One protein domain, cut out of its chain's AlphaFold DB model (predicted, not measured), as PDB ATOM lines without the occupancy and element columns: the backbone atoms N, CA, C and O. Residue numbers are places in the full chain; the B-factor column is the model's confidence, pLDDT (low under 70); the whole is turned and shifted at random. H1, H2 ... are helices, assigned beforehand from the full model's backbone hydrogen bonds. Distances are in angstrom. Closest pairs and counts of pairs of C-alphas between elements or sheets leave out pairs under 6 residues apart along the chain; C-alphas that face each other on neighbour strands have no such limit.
ATOM      1  N   ILE A   4     -17.284   6.508  38.359       85.81
ATOM      2  CA  ILE A   4     -16.285   7.278  39.118       85.81
ATOM      3  C   ILE A   4     -14.939   7.349  38.384       85.81
ATOM      4  O   ILE A   4     -14.322   8.404  38.349       85.81
ATOM      5  N   LYS A   5     -14.484   6.251  37.763       85.75
ATOM      6  CA  LYS A   5     -13.211   6.225  37.017       85.75
ATOM      7  C   LYS A   5     -13.293   7.068  35.744       85.75
ATOM      8  O   LYS A   5     -12.341   7.766  35.432       85.75
ATOM      9  N   LYS A   6     -14.434   7.036  35.043       88.38
ATOM     10  CA  LYS A   6     -14.675   7.894  33.870       88.38
ATOM     11  C   LYS A   6     -14.710   9.375  34.255       88.38
ATOM     12  O   LYS A   6     -14.126  10.193  33.558       88.38
ATOM     13  N   ALA A   7     -15.350   9.698  35.379       88.50
ATOM     14  CA  ALA A   7     -15.397  11.056  35.905       88.50
ATOM     15  C   ALA A   7     -14.013  11.563  36.337       88.50
ATOM     16  O   ALA A   7     -13.677  12.694  36.016       88.50
ATOM     17  N   LEU A   8     -13.202  10.730  37.000       87.00
ATOM     18  CA  LEU A   8     -11.818  11.071  37.350       87.00
ATOM     19  C   LEU A   8     -10.972  11.317  36.099       87.00
ATOM     20  O   LEU A   8     -10.366  12.369  35.995       87.00
ATOM     21  N   ALA A   9     -11.029  10.418  35.113       87.88
ATOM     22  CA  ALA A   9     -10.284  10.581  33.866       87.88
ATOM     23  C   ALA A   9     -10.679  11.852  33.094       87.88
ATOM     24  O   ALA A   9      -9.831  12.490  32.487       87.88
ATOM     25  N   ALA A  10     -11.958  12.238  33.126       86.94
ATOM     26  CA  ALA A  10     -12.417  13.480  32.508       86.94
ATOM     27  C   ALA A  10     -11.919  14.734  33.244       86.94
ATOM     28  O   ALA A  10     -11.686  15.750  32.601       86.94
ATOM     29  N   VAL A  11     -11.774  14.660  34.571       84.50
ATOM     30  CA  VAL A  11     -11.175  15.726  35.386       84.50
ATOM     31  C   VAL A  11      -9.665  15.793  35.137       84.50
ATOM     32  O   VAL A  11      -9.146  16.878  34.932       84.50
ATOM     33  N   ASP A  12      -8.973  14.654  35.086       83.56
ATOM     34  CA  ASP A  12      -7.524  14.585  34.841       83.56
ATOM     35  C   ASP A  12      -7.133  15.030  33.422       83.56
ATOM     36  O   ASP A  12      -6.042  15.551  33.217       83.56
ATOM     37  N   ALA A  13      -8.017  14.827  32.440       82.56
ATOM     38  CA  ALA A  13      -7.821  15.271  31.061       82.56
ATOM     39  C   ALA A  13      -8.117  16.765  30.849       82.56
ATOM     40  O   ALA A  13      -7.859  17.281  29.764       82.56
ATOM     41  N   GLN A  14      -8.698  17.448  31.840       75.62
ATOM     42  CA  GLN A  14      -8.967  18.877  31.750       75.62
ATOM     43  C   GLN A  14      -7.706  19.661  32.126       75.62
ATOM     44  O   GLN A  14      -7.097  19.413  33.167       75.62
ATOM     45  N   ASP A  15      -7.317  20.609  31.274       59.41
ATOM     46  CA  ASP A  15      -6.132  21.437  31.490       59.41
ATOM     47  C   ASP A  15      -6.202  22.157  32.849       59.41
ATOM     48  O   ASP A  15      -7.236  22.745  33.176       59.41
ATOM     49  N   PRO A  16      -5.102  22.226  33.622       61.34
ATOM     50  CA  PRO A  16      -5.084  22.859  34.945       61.34
ATOM     51  C   PRO A  16      -5.410  24.364  34.916       61.34
ATOM     52  O   PRO A  16      -5.649  24.968  35.962       61.34
ATOM     53  N   LYS A  17      -5.411  24.979  33.724       55.31
ATOM     54  CA  LYS A  17      -5.807  26.375  33.491       55.31
ATOM     55  C   LYS A  17      -7.322  26.564  33.414       55.31
ATOM     56  O   LYS A  17      -7.809  27.645  33.743       55.31
ATOM     57  N   GLU A  18      -8.071  25.542  33.010       54.97
ATOM     58  CA  GLU A  18      -9.523  25.557  33.115       54.97
ATOM     59  C   GLU A  18      -9.901  25.142  34.532       54.97
ATOM     60  O   GLU A  18      -9.500  24.091  35.023       54.97
ATOM     61  N   ARG A  19     -10.680  25.981  35.221       57.09
ATOM     62  CA  ARG A  19     -11.246  25.646  36.532       57.09
ATOM     63  C   ARG A  19     -11.925  24.277  36.443       57.09
ATOM     64  O   ARG A  19     -13.035  24.195  35.919       57.09
ATOM     65  N   LEU A  20     -11.264  23.244  36.977       64.00
ATOM     66  CA  LEU A  20     -11.749  21.868  37.066       64.00
ATOM     67  C   LEU A  20     -13.165  21.886  37.628       64.00
ATOM     68  O   LEU A  20     -13.390  22.018  38.836       64.00
ATOM     69  N   SER A  21     -14.153  21.803  36.745       76.94
ATOM     70  CA  SER A  21     -15.543  21.869  37.157       76.94
ATOM     71  C   SER A  21     -15.957  20.460  37.542       76.94
ATOM     72  O   SER A  21     -16.706  19.783  36.846       76.94
ATOM     73  N   TYR A  22     -15.494  20.018  38.717       84.00
ATOM     74  CA  TYR A  22     -15.894  18.750  39.333       84.00
ATOM     75  C   TYR A  22     -17.421  18.562  39.304       84.00
ATOM     76  O   TYR A  22     -17.899  17.444  39.144       84.00
ATOM     77  N   ARG A  23     -18.199  19.658  39.391       83.88
ATOM     78  CA  ARG A  23     -19.664  19.665  39.208       83.88
ATOM     79  C   ARG A  23     -20.111  19.225  37.815       83.88
ATOM     80  O   ARG A  23     -21.073  18.469  37.719       83.88
ATOM     81  N   ALA A  24     -19.447  19.682  36.757       85.81
ATOM     82  CA  ALA A  24     -19.764  19.299  35.386       85.81
ATOM     83  C   ALA A  24     -19.462  17.815  35.152       85.81
ATOM     84  O   ALA A  24     -20.322  17.090  34.652       85.81
ATOM     85  N   ALA A  25     -18.300  17.336  35.608       87.06
ATOM     86  CA  ALA A  25     -17.948  15.919  35.538       87.06
ATOM     87  C   ALA A  25     -18.916  15.049  36.363       87.06
ATOM     88  O   ALA A  25     -19.466  14.072  35.857       87.06
ATOM     89  N   ALA A  26     -19.204  15.442  37.607       88.56
ATOM     90  CA  ALA A  26     -20.173  14.775  38.476       88.56
ATOM     91  C   ALA A  26     -21.558  14.660  37.819       88.56
ATOM     92  O   ALA A  26     -22.125  13.570  37.769       88.56
ATOM     93  N   LYS A  27     -22.073  15.756  37.243       88.50
ATOM     94  CA  LYS A  27     -23.367  15.780  36.546       88.50
ATOM     95  C   LYS A  27     -23.361  14.911  35.285       88.50
ATOM     96  O   LYS A  27     -24.300  14.155  35.073       88.50
ATOM     97  N   LYS A  28     -22.297  14.978  34.478       88.06
ATOM     98  CA  LYS A  28     -22.158  14.222  33.220       88.06
ATOM     99  C   LYS A  28     -22.149  12.711  33.439       88.06
ATOM    100  O   LYS A  28     -22.694  11.973  32.626       88.06
ATOM    101  N   PHE A  29     -21.526  12.253  34.523       88.69
ATOM    102  CA  PHE A  29     -21.373  10.826  34.814       88.69
ATOM    103  C   PHE A  29     -22.313  10.309  35.912       88.69
ATOM    104  O   PHE A  29     -22.222   9.135  36.267       88.69
ATOM    105  N   GLY A  30     -23.195  11.157  36.454       89.31
ATOM    106  CA  GLY A  30     -24.130  10.786  37.523       89.31
ATOM    107  C   GLY A  30     -23.435  10.386  38.827       89.31
ATOM    108  O   GLY A  30     -23.895   9.494  39.532       89.31
ATOM    109  N   VAL A  31     -22.287  10.995  39.131       90.00
ATOM    110  CA  VAL A  31     -21.471  10.675  40.310       90.00
ATOM    111  C   VAL A  31     -21.644  11.761  41.363       90.00
ATOM    112  O   VAL A  31     -21.666  12.947  41.048       90.00
ATOM    113  N   VAL A  32     -21.703  11.373  42.636       91.06
ATOM    114  CA  VAL A  32     -21.719  12.328  43.748       91.06
ATOM    115  C   VAL A  32     -20.422  13.141  43.761       91.06
ATOM    116  O   VAL A  32     -19.321  12.590  43.832       91.06
ATOM    117  N   LEU A  33     -20.559  14.470  43.744       88.19
ATOM    118  CA  LEU A  33     -19.441  15.417  43.708       88.19
ATOM    119  C   LEU A  33     -18.415  15.159  44.818       88.19
ATOM    120  O   LEU A  33     -17.217  15.130  44.557       88.19
ATOM    121  N   SER A  34     -18.892  14.946  46.046       89.19
ATOM    122  CA  SER A  34     -18.040  14.741  47.219       89.19
ATOM    123  C   SER A  34     -17.267  13.420  47.176       89.19
ATOM    124  O   SER A  34     -16.175  13.318  47.731       89.19
ATOM    125  N   THR A  35     -17.812  12.400  46.508       89.44
ATOM    126  CA  THR A  35     -17.113  11.138  46.248       89.44
ATOM    127  C   THR A  35     -16.040  11.333  45.186       89.44
ATOM    128  O   THR A  35     -14.936  10.816  45.342       89.44
ATOM    129  N   LEU A  36     -16.347  12.091  44.127       88.62
ATOM    130  CA  LEU A  36     -15.409  12.387  43.048       88.62
ATOM    131  C   LEU A  36     -14.190  13.164  43.559       88.62
ATOM    132  O   LEU A  36     -13.063  12.742  43.314       88.62
ATOM    133  N   THR A  37     -14.403  14.235  44.327       87.62
ATOM    134  CA  THR A  37     -13.313  15.050  44.888       87.62
ATOM    135  C   THR A  37     -12.465  14.271  45.888       87.62
ATOM    136  O   THR A  37     -11.244  14.248  45.757       87.62
ATOM    137  N   ARG A  38     -13.077  13.546  46.838       88.06
ATOM    138  CA  ARG A  38     -12.328  12.704  47.794       88.06
ATOM    139  C   ARG A  38     -11.475  11.639  47.111       88.06
ATOM    140  O   ARG A  38     -10.358  11.373  47.547       88.06
ATOM    141  N   ARG A  39     -11.995  11.020  46.047       88.00
ATOM    142  CA  ARG A  39     -11.261  10.031  45.245       88.00
ATOM    143  C   ARG A  39     -10.100  10.663  44.481       88.00
ATOM    144  O   ARG A  39      -9.026  10.074  44.452       88.00
ATOM    145  N   HIS A  40     -10.311  11.840  43.894       85.94
ATOM    146  CA  HIS A  40      -9.292  12.571  43.135       85.94
ATOM    147  C   HIS A  40      -8.138  13.035  44.030       85.94
ATOM    148  O   HIS A  40      -6.977  12.772  43.737       85.94
ATOM    149  N   HIS A  41      -8.462  13.554  45.216       85.25
ATOM    150  CA  HIS A  41      -7.494  13.928  46.253       85.25
ATOM    151  C   HIS A  41      -6.892  12.718  47.000       85.25
ATOM    152  O   HIS A  41      -6.199  12.896  47.999       85.25
ATOM    153  N   LYS A  42      -7.178  11.482  46.563       82.25
ATOM    154  CA  LYS A  42      -6.710  10.220  47.170       82.25
ATOM    155  C   LYS A  42      -7.071  10.036  48.656       82.25
ATOM    156  O   LYS A  42      -6.537   9.143  49.306       82.25
ATOM    157  N   GLN A  43      -8.028  10.806  49.176       83.88
ATOM    158  CA  GLN A  43      -8.532  10.691  50.552       83.88
ATOM    159  C   GLN A  43      -9.367   9.423  50.755       83.88
ATOM    160  O   GLN A  43      -9.487   8.914  51.865       83.88
ATOM    161  N   THR A  44      -9.979   8.903  49.688       82.62
ATOM    162  CA  THR A  44     -10.751   7.658  49.732       82.62
ATOM    163  C   THR A  44     -10.337   6.745  48.592       82.62
ATOM    164  O   THR A  44     -10.352   7.135  47.424       82.62
ATOM    165  N   GLN A  45     -10.005   5.504  48.931       77.81
ATOM    166  CA  GLN A  45      -9.577   4.493  47.972       77.81
ATOM    167  C   GLN A  45     -10.754   3.614  47.533       77.81
ATOM    168  O   GLN A  45     -11.810   3.564  48.162       77.81
ATOM    169  N   SER A  46     -10.597   2.930  46.400       78.06
ATOM    170  CA  SER A  46     -11.556   1.894  46.007       78.06
ATOM    171  C   SER A  46     -11.383   0.645  46.869       78.06
ATOM    172  O   SER A  46     -10.257   0.346  47.252       78.06
ATOM    173  N   CYS A  47     -12.453  -0.124  47.097       74.94
ATOM    174  CA  CYS A  47     -12.361  -1.412  47.796       74.94
ATOM    175  C   CYS A  47     -11.326  -2.342  47.145       74.94
ATOM    176  O   CYS A  47     -10.565  -2.986  47.850       74.94
ATOM    177  N   ALA A  48     -11.236  -2.344  45.810       75.00
ATOM    178  CA  ALA A  48     -10.224  -3.111  45.087       75.00
ATOM    179  C   ALA A  48      -8.793  -2.645  45.420       75.00
ATOM    180  O   ALA A  48      -7.931  -3.462  45.703       75.00
ATOM    181  N   ALA A  49      -8.551  -1.332  45.453       75.94
ATOM    182  CA  ALA A  49      -7.242  -0.783  45.818       75.94
ATOM    183  C   ALA A  49      -6.886  -1.051  47.293       75.94
ATOM    184  O   ALA A  49      -5.742  -1.368  47.598       75.94
ATOM    185  N   ALA A  50      -7.867  -0.981  48.196       78.12
ATOM    186  CA  ALA A  50      -7.680  -1.343  49.599       78.12
ATOM    187  C   ALA A  50      -7.386  -2.846  49.773       78.12
ATOM    188  O   ALA A  50      -6.532  -3.219  50.574       78.12
ATOM    189  N   ALA A  51      -8.046  -3.709  48.995       74.69
ATOM    190  CA  ALA A  51      -7.781  -5.146  48.978       74.69
ATOM    191  C   ALA A  51      -6.356  -5.460  48.484       74.69
ATOM    192  O   ALA A  51      -5.678  -6.296  49.068       74.69
ATOM    193  N   GLU A  52      -5.860  -4.768  47.456       75.06
ATOM    194  CA  GLU A  52      -4.468  -4.934  47.012       75.06
ATOM    195  C   GLU A  52      -3.459  -4.427  48.055       75.06
ATOM    196  O   GLU A  52      -2.485  -5.115  48.357       75.06
ATOM    197  N   ASN A  53      -3.723  -3.281  48.693       73.38
ATOM    198  CA  ASN A  53      -2.866  -2.768  49.769       73.38
ATOM    199  C   ASN A  53      -2.819  -3.710  50.982       73.38
ATOM    200  O   ASN A  53      -1.751  -3.944  51.544       73.38
ATOM    201  N   THR A  54      -3.953  -4.290  51.374       71.94
ATOM    202  CA  THR A  54      -3.997  -5.268  52.475       71.94
ATOM    203  C   THR A  54      -3.281  -6.568  52.118       71.94
ATOM    204  O   THR A  54      -2.562  -7.104  52.960       71.94
ATOM    205  N   LYS A  55      -3.377  -7.048  50.869       71.06
ATOM    206  CA  LYS A  55      -2.577  -8.188  50.390       71.06
ATOM    207  C   LYS A  55      -1.075  -7.910  50.475       71.06
ATOM    208  O   LYS A  55      -0.356  -8.752  50.996       71.06
ATOM    209  N   LEU A  56      -0.610  -6.741  50.024       73.06
ATOM    210  CA  LEU A  56       0.801  -6.334  50.104       73.06
ATOM    211  C   LEU A  56       1.324  -6.336  51.548       73.06
ATOM    212  O   LEU A  56       2.349  -6.959  51.823       73.06
ATOM    213  N   LEU A  57       0.577  -5.723  52.473       71.06
ATOM    214  CA  LEU A  57       0.873  -5.758  53.912       71.06
ATOM    215  C   LEU A  57       0.946  -7.194  54.445       71.06
ATOM    216  O   LEU A  57       1.867  -7.549  55.174       71.06
ATOM    217  N   THR A  58       0.004  -8.046  54.039       73.25
ATOM    218  CA  THR A  58      -0.032  -9.450  54.471       73.25
ATOM    219  C   THR A  58       1.186 -10.228  53.968       73.25
ATOM    220  O   THR A  58       1.730 -11.057  54.695       73.25
ATOM    221  N   THR A  59       1.645  -9.968  52.742       69.88
ATOM    222  CA  THR A  59       2.849 -10.595  52.177       69.88
ATOM    223  C   THR A  59       4.108 -10.168  52.929       69.88
ATOM    224  O   THR A  59       4.940 -11.017  53.240       69.88
ATOM    225  N   GLN A  60       4.224  -8.882  53.276       69.81
ATOM    226  CA  GLN A  60       5.341  -8.376  54.076       69.81
ATOM    227  C   GLN A  60       5.361  -9.008  55.476       69.81
ATOM    228  O   GLN A  60       6.394  -9.527  55.894       69.81
ATOM    229  N   HIS A  61       4.211  -9.065  56.156       65.38
ATOM    230  CA  HIS A  61       4.108  -9.699  57.474       65.38
ATOM    231  C   HIS A  61       4.424 -11.203  57.435       65.38
ATOM    232  O   HIS A  61       5.045 -11.731  58.354       65.38
ATOM    233  N   LYS A  62       4.044 -11.915  56.363       69.50
ATOM    234  CA  LYS A  62       4.406 -13.333  56.187       69.50
ATOM    235  C   LYS A  62       5.913 -13.533  56.021       69.50
ATOM    236  O   LYS A  62       6.448 -14.485  56.579       69.50
ATOM    237  N   ALA A  63       6.591 -12.658  55.279       72.00
ATOM    238  CA  ALA A  63       8.042 -12.732  55.097       72.00
ATOM    239  C   ALA A  63       8.807 -12.477  56.408       72.00
ATOM    240  O   ALA A  63       9.819 -13.128  56.661       72.00
ATOM    241  N   GLU A  64       8.312 -11.576  57.259       72.88
ATOM    242  CA  GLU A  64       8.841 -11.393  58.615       72.88
ATOM    243  C   GLU A  64       8.617 -12.625  59.492       72.88
ATOM    244  O   GLU A  64       9.545 -13.048  60.170       72.88
ATOM    245  N   LEU A  65       7.438 -13.253  59.436       73.62
ATOM    246  CA  LEU A  65       7.144 -14.443  60.241       73.62
ATOM    247  C   LEU A  65       8.078 -15.624  59.915       73.62
ATOM    248  O   LEU A  65       8.507 -16.328  60.820       73.62
ATOM    249  N   VAL A  66       8.440 -15.809  58.638       75.38
ATOM    250  CA  VAL A  66       9.378 -16.859  58.186       75.38
ATOM    251  C   VAL A  66      10.794 -16.652  58.731       75.38
ATOM    252  O   VAL A  66      11.519 -17.621  58.908       75.38
ATOM    253  N   LYS A  67      11.199 -15.414  59.040       73.62
ATOM    254  CA  LYS A  67      12.514 -15.129  59.644       73.62
ATOM    255  C   LYS A  67      12.657 -15.635  61.084       73.62
ATOM    256  O   LYS A  67      13.778 -15.670  61.583       73.62
ATOM    257  N   TYR A  68      11.549 -15.969  61.744       73.25
ATOM    258  CA  TYR A  68      11.503 -16.389  63.148       73.25
ATOM    259  C   TYR A  68      11.093 -17.864  63.331       73.25
ATOM    260  O   TYR A  68      10.777 -18.264  64.451       73.25
TER     261      TYR A  68
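What this domain is: This is residues 4 to 68 of the 69 residues of an uncharacterized protein of Setosphaeria turcica (strain 28A) (UniProt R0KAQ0). A small head of three short helices, H1, H2 and H3, packed crosswise on one another, has one long helical arm, residues 47 to 68, sticking out from it and making most of the length. A loop of the head, residues 13 to 18, also sticks out. The printed part has 65 residues with four named helices, in the order H1, H2, H3, H4, and no named strand; the class is all helix. The whole is extended, with a radius of gyration of the C-alphas of 17.3 A, and spans 55 by 24 by 15 A.

How they stand to each other: H1, residues 4 to 12, touches H2, residues 22 to 29, with Ala 7 and Ala 25 as closest C-alphas, 5.5 A apart. Their lines stand at a steep tilt of 45 degrees, opposite ways. H2 touches H3, residues 33 to 40, with the C-alphas of Ala 26 and Leu 33 closest at 5.3 A; they are about perpendicular, at 79 degrees. H3 also touches H1, with the C-alphas of Leu 8 and His 40 closest at 6.5 A; at 71 degrees they are only just about perpendicular. H4, residues 47 to 66, is apart from H1, H2 and H3. In H1, H2, H3 and H4 every O i to N i+4 pair is within hydrogen-bond range.

Where its parts are: H1 begins at C-alpha 4, (-16.285, 7.278, 39.118), and is 12.2 A long. H2 and H3 are each 10.6 A from first to last C-alpha. H4 runs 28.6 A, from C-alpha 47 at (-12.361, -1.412, 47.796) to C-alpha 66 at (9.378, -16.859, 58.186).

The domain as a whole: The two C-alphas farthest apart are those of Glu 18 and Tyr 68, 55.7 A. The body without the stretches that stand free spans 22 by 20 by 15 A. The printed part has no cut. The link from H2 to H3 is tight; those from H1 to H2 and H3 to H4 are short. The mean pLDDT of the printed part is 78.9, with residues 15 to 20 and 59 to 62 under 70.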